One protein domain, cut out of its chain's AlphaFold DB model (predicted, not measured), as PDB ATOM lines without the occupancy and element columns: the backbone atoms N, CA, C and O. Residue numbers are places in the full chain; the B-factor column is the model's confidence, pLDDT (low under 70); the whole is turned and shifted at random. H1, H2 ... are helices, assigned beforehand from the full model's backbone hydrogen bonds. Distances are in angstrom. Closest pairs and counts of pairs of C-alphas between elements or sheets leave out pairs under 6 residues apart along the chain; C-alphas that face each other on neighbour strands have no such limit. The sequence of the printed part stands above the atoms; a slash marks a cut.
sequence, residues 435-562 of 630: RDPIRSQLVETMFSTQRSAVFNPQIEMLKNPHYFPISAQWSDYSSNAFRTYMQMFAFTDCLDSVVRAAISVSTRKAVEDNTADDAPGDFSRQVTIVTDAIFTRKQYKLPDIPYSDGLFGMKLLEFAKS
ATOM      1  N   ARG A 435     -38.084 -29.899  14.431       85.19
ATOM      2  CA  ARG A 435     -36.719 -29.430  14.154       85.19
ATOM      3  C   ARG A 435     -36.568 -27.982  14.607       85.19
ATOM      4  O   ARG A 435     -37.556 -27.270  14.788       85.19
ATOM      5  N   ASP A 436     -35.330 -27.548  14.801       82.19
ATOM      6  CA  ASP A 436     -35.052 -26.144  15.103       82.19
ATOM      7  C   ASP A 436     -35.384 -25.246  13.896       82.19
ATOM      8  O   ASP A 436     -35.222 -25.688  12.755       82.19
ATOM      9  N   PRO A 437     -35.872 -24.008  14.118       85.25
ATOM     10  CA  PRO A 437     -35.966 -23.298  15.405       85.25
ATOM     11  C   PRO A 437     -37.226 -23.602  16.237       85.25
ATOM     12  O   PRO A 437     -37.250 -23.301  17.428       85.25
ATOM     13  N   ILE A 438     -38.252 -24.227  15.645       85.75
ATOM     14  CA  ILE A 438     -39.550 -24.468  16.302       85.75
ATOM     15  C   ILE A 438     -39.379 -25.362  17.533       85.75
ATOM     16  O   ILE A 438     -39.906 -25.046  18.591       85.75
ATOM     17  N   ARG A 439     -38.594 -26.442  17.438       86.69
ATOM     18  CA  ARG A 439     -38.309 -27.326  18.581       86.69
ATOM     19  C   ARG A 439     -37.783 -26.554  19.791       86.69
ATOM     20  O   ARG A 439     -38.323 -26.718  20.880       86.69
ATOM     21  N   SER A 440     -36.761 -25.720  19.599       82.62
ATOM     22  CA  SER A 440     -36.198 -24.887  20.669       82.62
ATOM     23  C   SER A 440     -37.261 -23.987  21.303       82.62
ATOM     24  O   SER A 440     -37.349 -23.941  22.526       82.62
ATOM     25  N   GLN A 441     -38.112 -23.348  20.491       86.25
ATOM     26  CA  GLN A 441     -39.216 -22.518  20.981       86.25
ATOM     27  C   GLN A 441     -40.230 -23.325  21.808       86.25
ATOM     28  O   GLN A 441     -40.592 -22.907  22.905       86.25
ATOM     29  N   LEU A 442     -40.677 -24.488  21.318       87.62
ATOM     30  CA  LEU A 442     -41.649 -25.332  22.024       87.62
ATOM     31  C   LEU A 442     -41.085 -25.826  23.362       87.62
ATOM     32  O   LEU A 442     -41.744 -25.710  24.392       87.62
ATOM     33  N   VAL A 443     -39.844 -26.319  23.355       83.25
ATOM     34  CA  VAL A 443     -39.148 -26.800  24.557       83.25
ATOM     35  C   VAL A 443     -38.961 -25.667  25.569       83.25
ATOM     36  O   VAL A 443     -39.269 -25.847  26.744       83.25
ATOM     37  N   GLU A 444     -38.517 -24.489  25.126       82.44
ATOM     38  CA  GLU A 444     -38.368 -23.310  25.986       82.44
ATOM     39  C   GLU A 444     -39.709 -22.879  26.603       82.44
ATOM     40  O   GLU A 444     -39.773 -22.596  27.799       82.44
ATOM     41  N   THR A 445     -40.793 -22.905  25.823       86.06
ATOM     42  CA  THR A 445     -42.140 -22.550  26.299       86.06
ATOM     43  C   THR A 445     -42.619 -23.528  27.373       86.06
ATOM     44  O   THR A 445     -43.031 -23.107  28.450       86.06
ATOM     45  N   MET A 446     -42.500 -24.836  27.136       83.19
ATOM     46  CA  MET A 446     -42.895 -25.865  28.110       83.19
ATOM     47  C   MET A 446     -42.055 -25.820  29.379       83.19
ATOM     48  O   MET A 446     -42.553 -26.088  30.468       83.19
ATOM     49  N   PHE A 447     -40.775 -25.478  29.244       77.94
ATOM     50  CA  PHE A 447     -39.918 -25.302  30.397       77.94
ATOM     51  C   PHE A 447     -40.308 -24.062  31.208       77.94
ATOM     52  O   PHE A 447     -40.344 -24.108  32.434       77.94
ATOM     53  N   SER A 448     -40.661 -22.956  30.555       76.75
ATOM     54  CA  SER A 448     -41.044 -21.730  31.265       76.75
ATOM     55  C   SER A 448     -42.266 -21.901  32.179       76.75
ATOM     56  O   SER A 448     -42.348 -21.245  33.216       76.75
ATOM     57  N   THR A 449     -43.179 -22.816  31.842       73.19
ATOM     58  CA  THR A 449     -44.436 -23.026  32.574       73.19
ATOM     59  C   THR A 449     -44.337 -24.045  33.707       73.19
ATOM     60  O   THR A 449     -45.206 -24.074  34.580       73.19
ATOM     61  N   GLN A 450     -43.264 -24.837  33.779       66.50
ATOM     62  CA  GLN A 450     -43.045 -25.723  34.919       66.50
ATOM     63  C   GLN A 450     -42.654 -24.920  36.172       66.50
ATOM     64  O   GLN A 450     -41.767 -24.054  36.169       66.50
ATOM     65  N   ARG A 451     -43.315 -25.218  37.298       54.22
ATOM     66  CA  ARG A 451     -42.934 -24.649  38.599       54.22
ATOM     67  C   ARG A 451     -41.515 -25.105  38.933       54.22
ATOM     68  O   ARG A 451     -41.201 -26.286  38.813       54.22
ATOM     69  N   SER A 452     -40.666 -24.159  39.345       49.62
ATOM     70  CA  SER A 452     -39.353 -24.516  39.877       49.62
ATOM     71  C   SER A 452     -39.622 -25.240  41.180       49.62
ATOM     72  O   SER A 452     -40.202 -24.674  42.105       49.62
ATOM     73  N   ALA A 453     -39.274 -26.512  41.217       43.75
ATOM     74  CA  ALA A 453     -39.254 -27.250  42.450       43.75
ATOM     75  C   ALA A 453     -37.795 -27.581  42.745       43.75
ATOM     76  O   ALA A 453     -37.019 -27.908  41.846       43.75
ATOM     77  N   VAL A 454     -37.405 -27.424  44.009       41.19
ATOM     78  CA  VAL A 454     -36.045 -27.707  44.472       41.19
ATOM     79  C   VAL A 454     -35.858 -29.223  44.459       41.19
ATOM     80  O   VAL A 454     -36.055 -29.899  45.463       41.19
ATOM     81  N   PHE A 455     -35.516 -29.768  43.298       49.88
ATOM     82  CA  PHE A 455     -35.196 -31.175  43.117       49.88
ATOM     83  C   PHE A 455     -33.866 -31.303  42.392       49.88
ATOM     84  O   PHE A 455     -33.578 -30.549  41.466       49.88
ATOM     85  N   ASN A 456     -33.070 -32.288  42.803       53.69
ATOM     86  CA  ASN A 456     -31.910 -32.708  42.035       53.69
ATOM     87  C   ASN A 456     -32.426 -33.452  40.790       53.69
ATOM     88  O   ASN A 456     -33.008 -34.533  40.958       53.69
ATOM     89  N   PRO A 457     -32.214 -32.925  39.567       55.66
ATOM     90  CA  PRO A 457     -32.714 -33.547  38.348       55.66
ATOM     91  C   PRO A 457     -32.272 -34.999  38.237       55.66
ATOM     92  O   PRO A 457     -33.067 -35.856  37.886       55.66
ATOM     93  N   GLN A 458     -31.039 -35.302  38.646       57.91
ATOM     94  CA  GLN A 458     -30.465 -36.640  38.549       57.91
ATOM     95  C   GLN A 458     -31.250 -37.671  39.375       57.91
ATOM     96  O   GLN A 458     -31.464 -38.785  38.911       57.91
ATOM     97  N   ILE A 459     -31.708 -37.309  40.580       55.72
ATOM     98  CA  ILE A 459     -32.404 -38.236  41.490       55.72
ATOM     99  C   ILE A 459     -33.842 -38.487  41.027       55.72
ATOM    100  O   ILE A 459     -34.291 -39.632  41.021       55.72
ATOM    101  N   GLU A 460     -34.570 -37.442  40.638       56.66
ATOM    102  CA  GLU A 460     -35.956 -37.592  40.180       56.66
ATOM    103  C   GLU A 460     -36.040 -38.234  38.790       56.66
ATOM    104  O   GLU A 460     -36.920 -39.059  38.545       56.66
ATOM    105  N   MET A 461     -35.068 -37.964  37.916       57.03
ATOM    106  CA  MET A 461     -34.969 -38.608  36.606       57.03
ATOM    107  C   MET A 461     -34.641 -40.107  36.731       57.03
ATOM    108  O   MET A 461     -35.214 -40.916  36.011       57.03
ATOM    109  N   LEU A 462     -33.823 -40.526  37.707       58.94
ATOM    110  CA  LEU A 462     -33.595 -41.955  37.993       58.94
ATOM    111  C   LEU A 462     -34.857 -42.685  38.482       58.94
ATOM    112  O   LEU A 462     -35.038 -43.863  38.178       58.94
ATOM    113  N   LYS A 463     -35.725 -42.007  39.243       57.09
ATOM    114  CA  LYS A 463     -36.989 -42.584  39.731       57.09
ATOM    115  C   LYS A 463     -38.060 -42.626  38.651       57.09
ATOM    116  O   LYS A 463     -38.865 -43.555  38.625       57.09
ATOM    117  N   ASN A 464     -38.101 -41.611  37.794       57.00
ATOM    118  CA  ASN A 464     -39.123 -41.473  36.775       57.00
ATOM    119  C   ASN A 464     -38.474 -41.069  35.442       57.00
ATOM    120  O   ASN A 464     -38.325 -39.879  35.163       57.00
ATOM    121  N   PRO A 465     -38.110 -42.049  34.595       52.00
ATOM    122  CA  PRO A 465     -37.161 -41.831  33.508       52.00
ATOM    123  C   PRO A 465     -37.583 -40.747  32.502       52.00
ATOM    124  O   PRO A 465     -36.746 -40.019  31.975       52.00
ATOM    125  N   HIS A 466     -38.888 -40.569  32.290       51.00
ATOM    126  CA  HIS A 466     -39.433 -39.569  31.360       51.00
ATOM    127  C   HIS A 466     -40.012 -38.325  32.063       51.00
ATOM    128  O   HIS A 466     -40.809 -37.593  31.477       51.00
ATOM    129  N   TYR A 467     -39.684 -38.110  33.339       55.06
ATOM    130  CA  TYR A 467     -39.958 -36.866  34.056       55.06
ATOM    131  C   TYR A 467     -38.729 -35.965  33.937       55.06
ATOM    132  O   TYR A 467     -37.641 -36.346  34.357       55.06
ATOM    133  N   PHE A 468     -38.897 -34.779  33.352       59.50
ATOM    134  CA  PHE A 468     -37.824 -33.797  33.185       59.50
ATOM    135  C   PHE A 468     -38.069 -32.601  34.106       59.50
ATOM    136  O   PHE A 468     -38.743 -31.660  33.691       59.50
ATOM    137  N   PRO A 469     -37.575 -32.638  35.356       54.75
ATOM    138  CA  PRO A 469     -37.737 -31.537  36.291       54.75
ATOM    139  C   PRO A 469     -36.861 -30.341  35.914       54.75
ATOM    140  O   PRO A 469     -35.693 -30.490  35.524       54.75
ATOM    141  N   ILE A 470     -37.404 -29.140  36.124       55.50
ATOM    142  CA  ILE A 470     -36.619 -27.910  36.082       55.50
ATOM    143  C   ILE A 470     -36.076 -27.576  37.471       55.50
ATOM    144  O   ILE A 470     -36.797 -27.063  38.325       55.50
ATOM    145  N   SER A 471     -34.793 -27.867  37.685       56.97
ATOM    146  CA  SER A 471     -33.988 -27.410  38.813       56.97
ATOM    147  C   SER A 471     -33.803 -25.898  38.755       56.97
ATOM    148  O   SER A 471     -33.619 -25.300  37.692       56.97
ATOM    149  N   ALA A 472     -33.814 -25.285  39.937       54.03
ATOM    150  CA  ALA A 472     -33.426 -23.892  40.128       54.03
ATOM    151  C   ALA A 472     -31.929 -23.649  39.834       54.03
ATOM    152  O   ALA A 472     -31.521 -22.512  39.618       54.03
ATOM    153  N   GLN A 473     -31.101 -24.702  39.827       65.31
ATOM    154  CA  GLN A 473     -29.662 -24.621  39.577       65.31
ATOM    155  C   GLN A 473     -29.359 -24.977  38.120       65.31
ATOM    156  O   GLN A 473     -29.229 -26.143  37.752       65.31
ATOM    157  N   TRP A 474     -29.216 -23.960  37.266       68.44
ATOM    158  CA  TRP A 474     -28.977 -24.171  35.832       68.44
ATOM    159  C   TRP A 474     -27.630 -24.830  35.512       68.44
ATOM    160  O   TRP A 474     -27.460 -25.393  34.430       68.44
ATOM    161  N   SER A 475     -26.689 -24.807  36.459       66.25
ATOM    162  CA  SER A 475     -25.436 -25.566  36.414       66.25
ATOM    163  C   SER A 475     -25.655 -27.079  36.305       66.25
ATOM    164  O   SER A 475     -24.805 -27.787  35.766       66.25
ATOM    165  N   ASP A 476     -26.805 -27.593  36.749       66.62
ATOM    166  CA  ASP A 476     -27.134 -29.014  36.615       66.62
ATOM    167  C   ASP A 476     -27.273 -29.420  35.137       66.62
ATOM    168  O   ASP A 476     -26.911 -30.538  34.761       66.62
ATOM    169  N   TYR A 477     -27.710 -28.492  34.276       67.56
ATOM    170  CA  TYR A 477     -27.928 -28.715  32.841       67.56
ATOM    171  C   TYR A 477     -26.661 -28.665  31.996       67.56
ATOM    172  O   TYR A 477     -26.626 -29.226  30.899       67.56
ATOM    173  N   SER A 478     -25.608 -28.012  32.489       65.81
ATOM    174  CA  SER A 478     -24.292 -28.015  31.849       65.81
ATOM    175  C   SER A 478     -23.440 -29.221  32.265       65.81
ATOM    176  O   SER A 478     -22.389 -29.459  31.667       65.81
ATOM    177  N   SER A 479     -23.899 -30.020  33.237       69.94
ATOM    178  CA  SER A 479     -23.176 -31.192  33.728       69.94
ATOM    179  C   SER A 479     -23.075 -32.313  32.685       69.94
ATOM    180  O   SER A 479     -23.999 -32.583  31.909       69.94
ATOM    181  N   ASN A 480     -21.946 -33.033  32.701       69.31
ATOM    182  CA  ASN A 480     -21.756 -34.199  31.836       69.31
ATOM    183  C   ASN A 480     -22.781 -35.305  32.148       69.31
ATOM    184  O   ASN A 480     -23.237 -35.991  31.244       69.31
ATOM    185  N   ALA A 481     -23.205 -35.417  33.411       63.78
ATOM    186  CA  ALA A 481     -24.238 -36.354  33.844       63.78
ATOM    187  C   ALA A 481     -25.598 -36.075  33.178       63.78
ATOM    188  O   ALA A 481     -26.227 -36.999  32.669       63.78
ATOM    189  N   PHE A 482     -26.024 -34.807  33.113       67.88
ATOM    190  CA  PHE A 482     -27.253 -34.428  32.414       67.88
ATOM    191  C   PHE A 482     -27.153 -34.681  30.907       67.88
ATOM    192  O   PHE A 482     -28.089 -35.216  30.315       67.88
ATOM    193  N   ARG A 483     -26.002 -34.372  30.290       70.12
ATOM    194  CA  ARG A 483     -25.747 -34.668  28.870       70.12
ATOM    195  C   ARG A 483     -25.823 -36.167  28.571       70.12
ATOM    196  O   ARG A 483     -26.523 -36.547  27.638       70.12
ATOM    197  N   THR A 484     -25.150 -37.011  29.354       68.00
ATOM    198  CA  THR A 484     -25.180 -38.475  29.190       68.00
ATOM    199  C   THR A 484     -26.582 -39.037  29.388       68.00
ATOM    200  O   THR A 484     -27.014 -39.891  28.622       68.00
ATOM    201  N   TYR A 485     -27.325 -38.526  30.366       61.44
ATOM    202  CA  TYR A 485     -28.706 -38.940  30.570       61.44
ATOM    203  C   TYR A 485     -29.596 -38.525  29.396       61.44
ATOM    204  O   TYR A 485     -30.327 -39.341  28.848       61.44
ATOM    205  N   MET A 486     -29.509 -37.272  28.950       65.06
ATOM    206  CA  MET A 486     -30.284 -36.792  27.810       65.06
ATOM    207  C   MET A 486     -29.946 -37.537  26.518       65.06
ATOM    208  O   MET A 486     -30.840 -37.727  25.710       65.06
ATOM    209  N   GLN A 487     -28.724 -38.039  26.336       68.94
ATOM    210  CA  GLN A 487     -28.388 -38.931  25.215       68.94
ATOM    211  C   GLN A 487     -29.156 -40.265  25.240       68.94
ATOM    212  O   GLN A 487     -29.296 -40.900  24.199       68.94
ATOM    213  N   MET A 488     -29.661 -40.698  26.401       61.97
ATOM    214  CA  MET A 488     -30.505 -41.892  26.518       61.97
ATOM    215  C   MET A 488     -31.972 -41.626  26.128       61.97
ATOM    216  O   MET A 488     -32.676 -42.567  25.771       61.97
ATOM    217  N   PHE A 489     -32.432 -40.367  26.177       54.94
ATOM    218  CA  PHE A 489     -33.827 -39.964  25.904       54.94
ATOM    219  C   PHE A 489     -34.016 -39.220  24.584       54.94
ATOM    220  O   PHE A 489     -35.028 -39.381  23.902       54.94
ATOM    221  N   ALA A 490     -33.052 -38.377  24.247       57.03
ATOM    222  CA  ALA A 490     -33.021 -37.518  23.084       57.03
ATOM    223  C   ALA A 490     -31.995 -38.049  22.081       57.03
ATOM    224  O   ALA A 490     -30.970 -38.629  22.439       57.03
ATOM    225  N   PHE A 491     -32.261 -37.815  20.800       59.41
ATOM    226  CA  PHE A 491     -31.278 -38.080  19.760       59.41
ATOM    227  C   PHE A 491     -30.079 -37.127  19.940       59.41
ATOM    228  O   PHE A 491     -30.238 -35.954  20.286       59.41
ATOM    229  N   THR A 492     -28.856 -37.623  19.731       63.34
ATOM    230  CA  THR A 492     -27.599 -36.871  19.936       63.34
ATOM    231  C   THR A 492     -27.538 -35.540  19.178       63.34
ATOM    232  O   THR A 492     -26.806 -34.638  19.573       63.34
ATOM    233  N   ASP A 493     -28.312 -35.413  18.104       68.12
ATOM    234  CA  ASP A 493     -28.409 -34.256  17.213       68.12
ATOM    235  C   ASP A 493     -29.234 -33.082  17.775       68.12
ATOM    236  O   ASP A 493     -29.136 -31.969  17.262       68.12
ATOM    237  N   CYS A 494     -30.040 -33.295  18.820       69.31
ATOM    238  CA  CYS A 494     -30.902 -32.262  19.411       69.31
ATOM    239  C   CYS A 494     -30.519 -31.863  20.844       69.31
ATOM    240  O   CYS A 494     -31.089 -30.918  21.393       69.31
ATOM    241  N   LEU A 495     -29.517 -32.537  21.418       74.69
ATOM    242  CA  LEU A 495     -29.051 -32.350  22.790       74.69
ATOM    243  C   LEU A 495     -28.677 -30.894  23.100       74.69
ATOM    244  O   LEU A 495     -29.130 -30.340  24.099       74.69
ATOM    245  N   ASP A 496     -27.874 -30.264  22.242       78.00
ATOM    246  CA  ASP A 496     -27.400 -28.897  22.479       78.00
ATOM    247  C   ASP A 496     -28.548 -27.878  22.441       78.00
ATOM    248  O   ASP A 496     -28.548 -26.937  23.232       78.00
ATOM    249  N   SER A 497     -29.559 -28.087  21.592       76.12
ATOM    250  CA  SER A 497     -30.754 -27.235  21.531       76.12
ATOM    251  C   SER A 497     -31.603 -27.359  22.797       76.12
ATOM    252  O   SER A 497     -32.024 -26.348  23.356       76.12
ATOM    253  N   VAL A 498     -31.796 -28.583  23.301       74.88
ATOM    254  CA  VAL A 498     -32.537 -28.840  24.550       74.88
ATOM    255  C   VAL A 498     -31.799 -28.263  25.759       74.88
ATOM    256  O   VAL A 498     -32.408 -27.578  26.578       74.88
ATOM    257  N   VAL A 499     -30.481 -28.475  25.848       77.69
ATOM    258  CA  VAL A 499     -29.632 -27.900  26.907       77.69
ATOM    259  C   VAL A 499     -29.687 -26.376  26.864       77.69
ATOM    260  O   VAL A 499     -29.867 -25.731  27.894       77.69
ATOM    261  N   ARG A 500     -29.582 -25.781  25.672       80.88
ATOM    262  CA  ARG A 500     -29.648 -24.329  25.495       80.88
ATOM    263  C   ARG A 500     -31.006 -23.764  25.909       80.88
ATOM    264  O   ARG A 500     -31.029 -22.727  26.568       80.88
ATOM    265  N   ALA A 501     -32.109 -24.444  25.593       80.81
ATOM    266  CA  ALA A 501     -33.447 -24.058  26.041       80.81
ATOM    267  C   ALA A 501     -33.596 -24.160  27.571       80.81
ATOM    268  O   ALA A 501     -34.053 -23.210  28.204       80.81
ATOM    269  N   ALA A 502     -33.139 -25.260  28.183       77.06
ATOM    270  CA  ALA A 502     -33.172 -25.443  29.637       77.06
ATOM    271  C   ALA A 502     -32.374 -24.353  30.370       77.06
ATOM    272  O   ALA A 502     -32.877 -23.740  31.313       77.06
ATOM    273  N   ILE A 503     -31.158 -24.050  29.899       80.31
ATOM    274  CA  ILE A 503     -30.318 -22.968  30.435       80.31
ATOM    275  C   ILE A 503     -30.975 -21.604  30.203       80.31
ATOM    276  O   ILE A 503     -30.961 -20.764  31.101       80.31
ATOM    277  N   SER A 504     -31.591 -21.373  29.038       84.94
ATOM    278  CA  SER A 504     -32.307 -20.123  28.743       84.94
ATOM    279  C   SER A 504     -33.399 -19.836  29.767       84.94
ATOM    280  O   SER A 504     -33.439 -18.734  30.314       84.94
ATOM    281  N   VAL A 505     -34.244 -20.828  30.062       79.31
ATOM    282  CA  VAL A 505     -35.354 -20.681  31.011       79.31
ATOM    283  C   VAL A 505     -34.854 -20.540  32.441       79.31
ATOM    284  O   VAL A 505     -35.253 -19.616  33.142       79.31
ATOM    285  N   SER A 506     -33.974 -21.439  32.875       77.88
ATOM    286  CA  SER A 506     -33.504 -21.475  34.264       77.88
ATOM    287  C   SER A 506     -32.709 -20.224  34.646       77.88
ATOM    288  O   SER A 506     -32.950 -19.659  35.710       77.88
ATOM    289  N   THR A 507     -31.845 -19.716  33.758       83.25
ATOM    290  CA  THR A 507     -31.141 -18.440  33.992       83.25
ATOM    291  C   THR A 507     -32.086 -17.238  33.980       83.25
ATOM    292  O   THR A 507     -31.882 -16.318  34.765       83.25
ATOM    293  N   ARG A 508     -33.129 -17.234  33.134       83.12
ATOM    294  CA  ARG A 508     -34.151 -16.172  33.130       83.12
ATOM    295  C   ARG A 508     -34.898 -16.124  34.457       83.12
ATOM    296  O   ARG A 508     -34.894 -15.090  35.114       83.12
ATOM    297  N   LYS A 509     -35.433 -17.268  34.876       78.12
ATOM    298  CA  LYS A 509     -36.178 -17.417  36.127       78.12
ATOM    299  C   LYS A 509     -35.342 -17.038  37.345       78.12
ATOM    300  O   LYS A 509     -35.805 -16.329  38.221       78.12
ATOM    301  N   ALA A 510     -34.075 -17.443  37.368       79.19
ATOM    302  CA  ALA A 510     -33.178 -17.077  38.451       79.19
ATOM    303  C   ALA A 510     -32.904 -15.576  38.545       79.19
ATOM    304  O   ALA A 510     -32.808 -15.047  39.650       79.19
ATOM    305  N   VAL A 511     -32.758 -14.890  37.407       81.81
ATOM    306  CA  VAL A 511     -32.629 -13.430  37.401       81.81
ATOM    307  C   VAL A 511     -33.925 -12.802  37.903       81.81
ATOM    308  O   VAL A 511     -33.859 -11.964  38.791       81.81
ATOM    309  N   GLU A 512     -35.090 -13.239  37.424       80.44
ATOM    310  CA  GLU A 512     -36.397 -12.748  37.890       80.44
ATOM    311  C   GLU A 512     -36.568 -12.927  39.413       80.44
ATOM    312  O   GLU A 512     -36.776 -11.945  40.126       80.44
ATOM    313  N   ASP A 513     -36.350 -14.138  39.936       78.50
ATOM    314  CA  ASP A 513     -36.507 -14.477  41.360       78.50
ATOM    315  C   ASP A 513     -35.550 -13.694  42.284       78.50
ATOM    316  O   ASP A 513     -35.862 -13.456  43.450       78.50
ATOM    317  N   ASN A 514     -34.365 -13.304  41.792       79.88
ATOM    318  CA  ASN A 514     -33.345 -12.601  42.588       79.88
ATOM    319  C   ASN A 514     -33.322 -11.082  42.359       79.88
ATOM    320  O   ASN A 514     -32.606 -10.381  43.076       79.88
ATOM    321  N   THR A 515     -34.068 -10.575  41.375       81.06
ATOM    322  CA  THR A 515     -34.168  -9.136  41.068       81.06
ATOM    323  C   THR A 515     -35.528  -8.533  41.416       81.06
ATOM    324  O   THR A 515     -35.652  -7.309  41.394       81.06
ATOM    325  N   ALA A 516     -36.514  -9.360  41.785       79.00
ATOM    326  CA  ALA A 516     -37.796  -8.917  42.321       79.00
ATOM    327  C   ALA A 516     -37.630  -8.032  43.574       79.00
ATOM    328  O   ALA A 516     -36.705  -8.214  44.372       79.00
ATOM    329  N   ASP A 517     -38.541  -7.074  43.766       72.50
ATOM    330  CA  ASP A 517     -38.464  -6.097  44.864       72.50
ATOM    331  C   ASP A 517     -38.510  -6.756  46.256       72.50
ATOM    332  O   ASP A 517     -37.888  -6.268  47.205       72.50
ATOM    333  N   ASP A 518     -39.204  -7.889  46.359       70.25
ATOM    334  CA  ASP A 518     -39.396  -8.715  47.549       70.25
ATOM    335  C   ASP A 518     -38.480  -9.954  47.595       70.25
ATOM    336  O   ASP A 518     -38.669 -10.826  48.447       70.25
ATOM    337  N   ALA A 519     -37.465 -10.029  46.724       69.62
ATOM    338  CA  ALA A 519     -36.572 -11.181  46.628       69.62
ATOM    339  C   ALA A 519     -35.941 -11.539  47.996       69.62
ATOM    340  O   ALA A 519     -35.205 -10.726  48.578       69.62
ATOM    341  N   PRO A 520     -36.171 -12.758  48.523       61.56
ATOM    342  CA  PRO A 520     -35.666 -13.158  49.829       61.56
ATOM    343  C   PRO A 520     -34.154 -13.425  49.794       61.56
ATOM    344  O   PRO A 520     -33.624 -14.017  48.853       61.56
ATOM    345  N   GLY A 521     -33.447 -13.050  50.864       69.19
ATOM    346  CA  GLY A 521     -32.055 -13.450  51.101       69.19
ATOM    347  C   GLY A 521     -31.021 -12.322  51.072       69.19
ATOM    348  O   GLY A 521     -31.339 -11.140  50.996       69.19
ATOM    349  N   ASP A 522     -29.754 -12.717  51.204       79.75
ATOM    350  CA  ASP A 522     -28.600 -11.813  51.202       79.75
ATOM    351  C   ASP A 522     -28.350 -11.242  49.798       79.75
ATOM    352  O   ASP A 522     -28.141 -11.992  48.838       79.75
ATOM    353  N   PHE A 523     -28.301  -9.912  49.698       81.38
ATOM    354  CA  PHE A 523     -28.039  -9.197  48.452       81.38
ATOM    355  C   PHE A 523     -26.714  -9.630  47.799       81.38
ATOM    356  O   PHE A 523     -26.645  -9.769  46.581       81.38
ATOM    357  N   SER A 524     -25.669  -9.946  48.578       79.94
ATOM    358  CA  SER A 524     -24.393 -10.430  48.017       79.94
ATOM    359  C   SER A 524     -24.550 -11.770  47.284       79.94
ATOM    360  O   SER A 524     -23.885 -12.026  46.272       79.94
ATOM    361  N   ARG A 525     -25.433 -12.639  47.786       80.88
ATOM    362  CA  ARG A 525     -25.757 -13.922  47.157       80.88
ATOM    363  C   ARG A 525     -26.594 -13.715  45.895       80.88
ATOM    364  O   ARG A 525     -26.282 -14.333  44.881       80.88
ATOM    365  N   GLN A 526     -27.574 -12.811  45.932       82.69
ATOM    366  CA  GLN A 526     -28.385 -12.436  44.765       82.69
ATOM    367  C   GLN A 526     -27.507 -11.910  43.619       82.69
ATOM    368  O   GLN A 526     -27.609 -12.392  42.494       82.69
ATOM    369  N   VAL A 527     -26.567 -11.000  43.913       82.75
ATOM    370  CA  VAL A 527     -25.613 -10.474  42.919       82.75
ATOM    371  C   VAL A 527     -24.791 -11.596  42.292       82.75
ATOM    372  O   VAL A 527     -24.650 -11.639  41.074       82.75
ATOM    373  N   THR A 528     -24.296 -12.536  43.099       84.00
ATOM    374  CA  THR A 528     -23.489 -13.659  42.603       84.00
ATOM    375  C   THR A 528     -24.295 -14.525  41.633       84.00
ATOM    376  O   THR A 528     -23.843 -14.780  40.519       84.00
ATOM    377  N   ILE A 529     -25.518 -14.900  42.018       82.62
ATOM    378  CA  ILE A 529     -26.447 -15.699  41.204       82.62
ATOM    379  C   ILE A 529     -26.750 -14.995  39.871       82.62
ATOM    380  O   ILE A 529     -26.623 -15.606  38.811       82.62
ATOM    381  N   VAL A 530     -27.081 -13.699  39.901       84.38
ATOM    382  CA  VAL A 530     -27.381 -12.913  38.691       84.38
ATOM    383  C   VAL A 530     -26.151 -12.791  37.783       84.38
ATOM    384  O   VAL A 530     -26.258 -12.979  36.570       84.38
ATOM    385  N   THR A 531     -24.962 -12.528  38.338       83.69
ATOM    386  CA  THR A 531     -23.729 -12.432  37.534       83.69
ATOM    387  C   THR A 531     -23.350 -13.755  36.872       83.69
ATOM    388  O   THR A 531     -22.976 -13.758  35.695       83.69
ATOM    389  N   ASP A 532     -23.500 -14.874  37.582       84.25
ATOM    390  CA  ASP A 532     -23.231 -16.209  37.050       84.25
ATOM    391  C   ASP A 532     -24.241 -16.595  35.954       84.25
ATOM    392  O   ASP A 532     -23.869 -17.139  34.908       84.25
ATOM    393  N   ALA A 533     -25.511 -16.208  36.121       84.12
ATOM    394  CA  ALA A 533     -26.541 -16.381  35.101       84.12
ATOM    395  C   ALA A 533     -26.181 -15.629  33.809       84.12
ATOM    396  O   ALA A 533     -26.218 -16.207  32.722       84.12
ATOM    397  N   ILE A 534     -25.769 -14.360  33.908       84.38
ATOM    398  CA  ILE A 534     -25.373 -13.541  32.748       84.38
ATOM    399  C   ILE A 534     -24.139 -14.126  32.052       84.38
ATOM    400  O   ILE A 534     -24.099 -14.206  30.821       84.38
ATOM    401  N   PHE A 535     -23.133 -14.554  32.820       85.38
ATOM    402  CA  PHE A 535     -21.934 -15.183  32.265       85.38
ATOM    403  C   PHE A 535     -22.280 -16.466  31.501       85.38
ATOM    404  O   PHE A 535     -21.881 -16.636  30.344       85.38
ATOM    405  N   THR A 536     -23.109 -17.320  32.103       85.44
ATOM    406  CA  THR A 536     -23.593 -18.555  31.478       85.44
ATOM    407  C   THR A 536     -24.360 -18.253  30.187       85.44
ATOM    408  O   THR A 536     -24.117 -18.875  29.152       85.44
ATOM    409  N   ARG A 537     -25.243 -17.249  30.179       87.56
ATOM    410  CA  ARG A 537     -25.993 -16.864  28.971       87.56
ATOM    411  C   ARG A 537     -25.083 -16.442  27.820       87.56
ATOM    412  O   ARG A 537     -25.321 -16.864  26.687       87.56
ATOM    413  N   LYS A 538     -23.999 -15.709  28.099       86.00
ATOM    414  CA  LYS A 538     -22.983 -15.363  27.087       86.00
ATOM    415  C   LYS A 538     -22.292 -16.601  26.518       86.00
ATOM    416  O   LYS A 538     -22.147 -16.701  25.300       86.00
ATOM    417  N   GLN A 539     -21.928 -17.567  27.365       85.75
ATOM    418  CA  GLN A 539     -21.302 -18.823  26.934       85.75
ATOM    419  C   GLN A 539     -22.191 -19.607  25.952       85.75
ATOM    420  O   GLN A 539     -21.702 -20.127  24.950       85.75
ATOM    421  N   TYR A 540     -23.503 -19.640  26.199       83.81
ATOM    422  CA  TYR A 540     -24.482 -20.344  25.362       83.81
ATOM    423  C   TYR A 540     -25.112 -19.467  24.262       83.81
ATOM    424  O   TYR A 540     -26.078 -19.883  23.614       83.81
ATOM    425  N   LYS A 541     -24.563 -18.267  24.011       86.56
ATOM    426  CA  LYS A 541     -25.048 -17.302  23.003       86.56
ATOM    427  C   LYS A 541     -26.545 -16.989  23.154       86.56
ATOM    428  O   LYS A 541     -27.275 -16.945  22.165       86.56
ATOM    429  N   LEU A 542     -27.032 -16.882  24.383       85.62
ATOM    430  CA  LEU A 542     -28.428 -16.575  24.691       85.62
ATOM    431  C   LEU A 542     -28.658 -15.052  24.722       85.62
ATOM    432  O   LEU A 542     -27.703 -14.318  24.968       85.62
ATOM    433  N   PRO A 543     -29.894 -14.565  24.489       83.94
ATOM    434  CA  PRO A 543     -30.214 -13.139  24.585       83.94
ATOM    435  C   PRO A 543     -29.929 -12.584  25.984       83.94
ATOM    436  O   PRO A 543     -30.126 -13.293  26.975       83.94
ATOM    437  N   ASP A 544     -29.529 -11.319  26.082       81.06
ATOM    438  CA  ASP A 544     -29.378 -10.653  27.377       81.06
ATOM    439  C   ASP A 544     -30.740 -10.478  28.072       81.06
ATOM    440  O   ASP A 544     -31.779 -10.363  27.421       81.06
ATOM    441  N   ILE A 545     -30.734 -10.494  29.408       79.75
ATOM    442  CA  ILE A 545     -31.921 -10.244  30.237       79.75
ATOM    443  C   ILE A 545     -31.787  -8.831  30.813       79.75
ATOM    444  O   ILE A 545     -30.735  -8.531  31.381       79.75
ATOM    445  N   PRO A 546     -32.802  -7.961  30.693       75.06
ATOM    446  CA  PRO A 546     -32.791  -6.663  31.357       75.06
ATOM    447  C   PRO A 546     -33.000  -6.828  32.873       75.06
ATOM    448  O   PRO A 546     -33.914  -7.522  33.302       75.06
ATOM    449  N   TYR A 547     -32.153  -6.186  33.683       71.06
ATOM    450  CA  TYR A 547     -32.259  -6.157  35.157       71.06
ATOM    451  C   TYR A 547     -31.853  -4.796  35.763       71.06
ATOM    452  O   TYR A 547     -31.767  -4.651  36.983       71.06
ATOM    453  N   SER A 548     -31.553  -3.798  34.922       60.25
ATOM    454  CA  SER A 548     -30.935  -2.525  35.325       60.25
ATOM    455  C   SER A 548     -31.911  -1.448  35.796       60.25
ATOM    456  O   SER A 548     -31.475  -0.503  36.448       60.25
ATOM    457  N   ASP A 549     -33.203  -1.577  35.498       57.59
ATOM    458  CA  ASP A 549     -34.130  -0.433  35.531       57.59
ATOM    459  C   ASP A 549     -34.986  -0.362  36.816       57.59
ATOM    460  O   ASP A 549     -35.882   0.472  36.920       57.59
ATOM    461  N   GLY A 550     -34.709  -1.216  37.814       67.56
ATOM    462  CA  GLY A 550     -35.488  -1.347  39.059       67.56
ATOM    463  C   GLY A 550     -34.679  -1.227  40.362       67.56
ATOM    464  O   GLY A 550     -33.488  -0.903  40.357       67.56
ATOM    465  N   LEU A 551     -35.320  -1.525  41.504       69.38
ATOM    466  CA  LEU A 551     -34.731  -1.434  42.854       69.38
ATOM    467  C   LEU A 551     -33.431  -2.245  42.993       69.38
ATOM    468  O   LEU A 551     -32.496  -1.820  43.673       69.38
ATOM    469  N   PHE A 552     -33.348  -3.387  42.310       78.69
ATOM    470  CA  PHE A 552     -32.139  -4.204  42.249       78.69
ATOM    471  C   PHE A 552     -30.946  -3.451  41.639       78.69
ATOM    472  O   PHE A 552     -29.848  -3.495  42.193       78.69
ATOM    473  N   GLY A 553     -31.156  -2.701  40.550       76.75
ATOM    474  CA  GLY A 553     -30.118  -1.884  39.912       76.75
ATOM    475  C   GLY A 553     -29.583  -0.793  40.845       76.75
ATOM    476  O   GLY A 553     -28.371  -0.585  40.937       76.75
ATOM    477  N   MET A 554     -30.469  -0.167  41.625       74.00
ATOM    478  CA  MET A 554     -30.087   0.806  42.655       74.00
ATOM    479  C   MET A 554     -29.267   0.164  43.783       74.00
ATOM    480  O   MET A 554     -28.186   0.659  44.112       74.00
ATOM    481  N   LYS A 555     -29.721  -0.976  44.324       79.88
ATOM    482  CA  LYS A 555     -28.974  -1.733  45.345       79.88
ATOM    483  C   LYS A 555     -27.611  -2.202  44.825       79.88
ATOM    484  O   LYS A 555     -26.634  -2.198  45.570       79.88
ATOM    485  N   LEU A 556     -27.510  -2.558  43.543       82.06
ATOM    486  CA  LEU A 556     -26.257  -2.980  42.913       82.06
ATOM    487  C   LEU A 556     -25.238  -1.831  42.868       82.06
ATOM    488  O   LEU A 556     -24.063  -2.037  43.175       82.06
ATOM    489  N   LEU A 557     -25.690  -0.615  42.544       78.56
ATOM    490  CA  LEU A 557     -24.853   0.587  42.572       78.56
ATOM    491  C   LEU A 557     -24.375   0.918  43.992       78.56
ATOM    492  O   LEU A 557     -23.203   1.250  44.181       78.56
ATOM    493  N   GLU A 558     -25.247   0.819  44.996       77.88
ATOM    494  CA  GLU A 558     -24.869   1.009  46.404       77.88
ATOM    495  C   GLU A 558     -23.881  -0.056  46.887       77.88
ATOM    496  O   GLU A 558     -22.865   0.270  47.506       77.88
ATOM    497  N   PHE A 559     -24.116  -1.320  46.538       80.75
ATOM    498  CA  PHE A 559     -23.213  -2.418  46.856       80.75
ATOM    499  C   PHE A 559     -21.833  -2.214  46.219       80.75
ATOM    500  O   PHE A 559     -20.819  -2.340  46.909       80.75
ATOM    501  N   ALA A 560     -21.773  -1.802  44.950       77.94
ATOM    502  CA  ALA A 560     -20.519  -1.466  44.280       77.94
ATOM    503  C   ALA A 560     -19.785  -0.309  44.981       77.94
ATOM    504  O   ALA A 560     -18.585  -0.416  45.244       77.94
ATOM    505  N   LYS A 561     -20.497   0.759  45.374       77.56
ATOM    506  CA  LYS A 561     -19.924   1.873  46.157       77.56
ATOM    507  C   LYS A 561     -19.368   1.409  47.508       77.56
ATOM    508  O   LYS A 561     -18.284   1.842  47.899       77.56
ATOM    509  N   SER A 562     -20.066   0.503  48.196       75.81
ATOM    510  CA  SER A 562     -19.632  -0.040  49.492       75.81
ATOM    511  C   SER A 562     -18.347  -0.871  49.393       75.81
ATOM    512  O   SER A 562     -17.519  -0.835  50.298       75.81
TER     513      SER A 562
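What this domain is: This is residues 435 to 562 of the 630 residues of the protein "Ankyrin" of Lophium mytilinum (UniProt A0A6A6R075). Picture one long helix, H5, as the spine, with H6 folded back beside it as a helical hairpin and H1 packing on the other side of H5, along its earlier half. The short H3 also packs on that half of H5, H4 and H2 lie near H3 and farther out, and H7 lies crosswise near the turn of the hairpin. You will find 128 residues printed, with seven named helices in the order H1 to H7 and no named strand: the class is all helix. The whole is compact, with a radius of gyration of the C-alphas of 15.8 A, yet elongated, spanning 49 by 30 by 24 A.

Where its parts are: Find C-alpha 438 at (-39.550, -24.468, 16.302); from there H1 runs to residue 449, 17.1 A away. Next come H2, residues 457 to 463, 10.1 A, and H3, residues 475 to 478, 5.3 A. H4 follows as residues 480 to 489, 14.6 A. At C-alpha 495, (-29.051, -32.350, 22.790), the longest helix begins: H5, residues 495 to 515, 30.0 A. H6 covers residues 523 to 539, 24.5 A. H7, residues 551 to 562, 16.6 A, ends at C-alpha 562, (-19.632, -0.040, 49.492).

How they stand to each other: Start at H5, the hub, which touches four helices. H1 touches it at residues 497 to 505 alone, closest at the C-alphas of Glu 444 and Ala 501, 5.0 A apart; they run the same way at a shallow tilt of 34.9 degrees, only just short of steep. H5 and H6 form a hairpin, running opposite ways at a shallow tilt of 26 degrees; their closest C-alphas, Thr 507 and Ala 533, are 5.2 A apart. H3 touches H5 at residues 499 to 503 alone, closest at the C-alphas of Tyr 477 and Val 499, 6.2 A. H4 and H5 only just touch, with 3 pairs of C-alphas within 8 A, the closest being Met 486 and Leu 495 at 6.8 A. H2 is close to H4 but not clearly touching: look at the C-alphas of Gln 458 and Phe 482, 7.3 A apart. H7 is about perpendicular to H6, at 75 degrees, and close but not clearly touching; the closest C-alphas, Val 527 and Leu 556, are 7.5 A apart. H1 and H6 are apart. In H1, H2, H5, H6 and H7 every O i to N i+4 pair is within hydrogen-bond range; in H4 4 of 6 are, and H3 is too short for such a pair.

The domain as a whole: Look for the two farthest C-alphas at Phe 491 and Ser 562, 49.7 A apart. The printed part has no cut. The links H2 to H3 and H6 to H7 are long, 11 residues each. The mean pLDDT of the printed part is 72.6, and residues 450 to 482, 484 to 494, 519 to 521 and 548 to 551 are under 70.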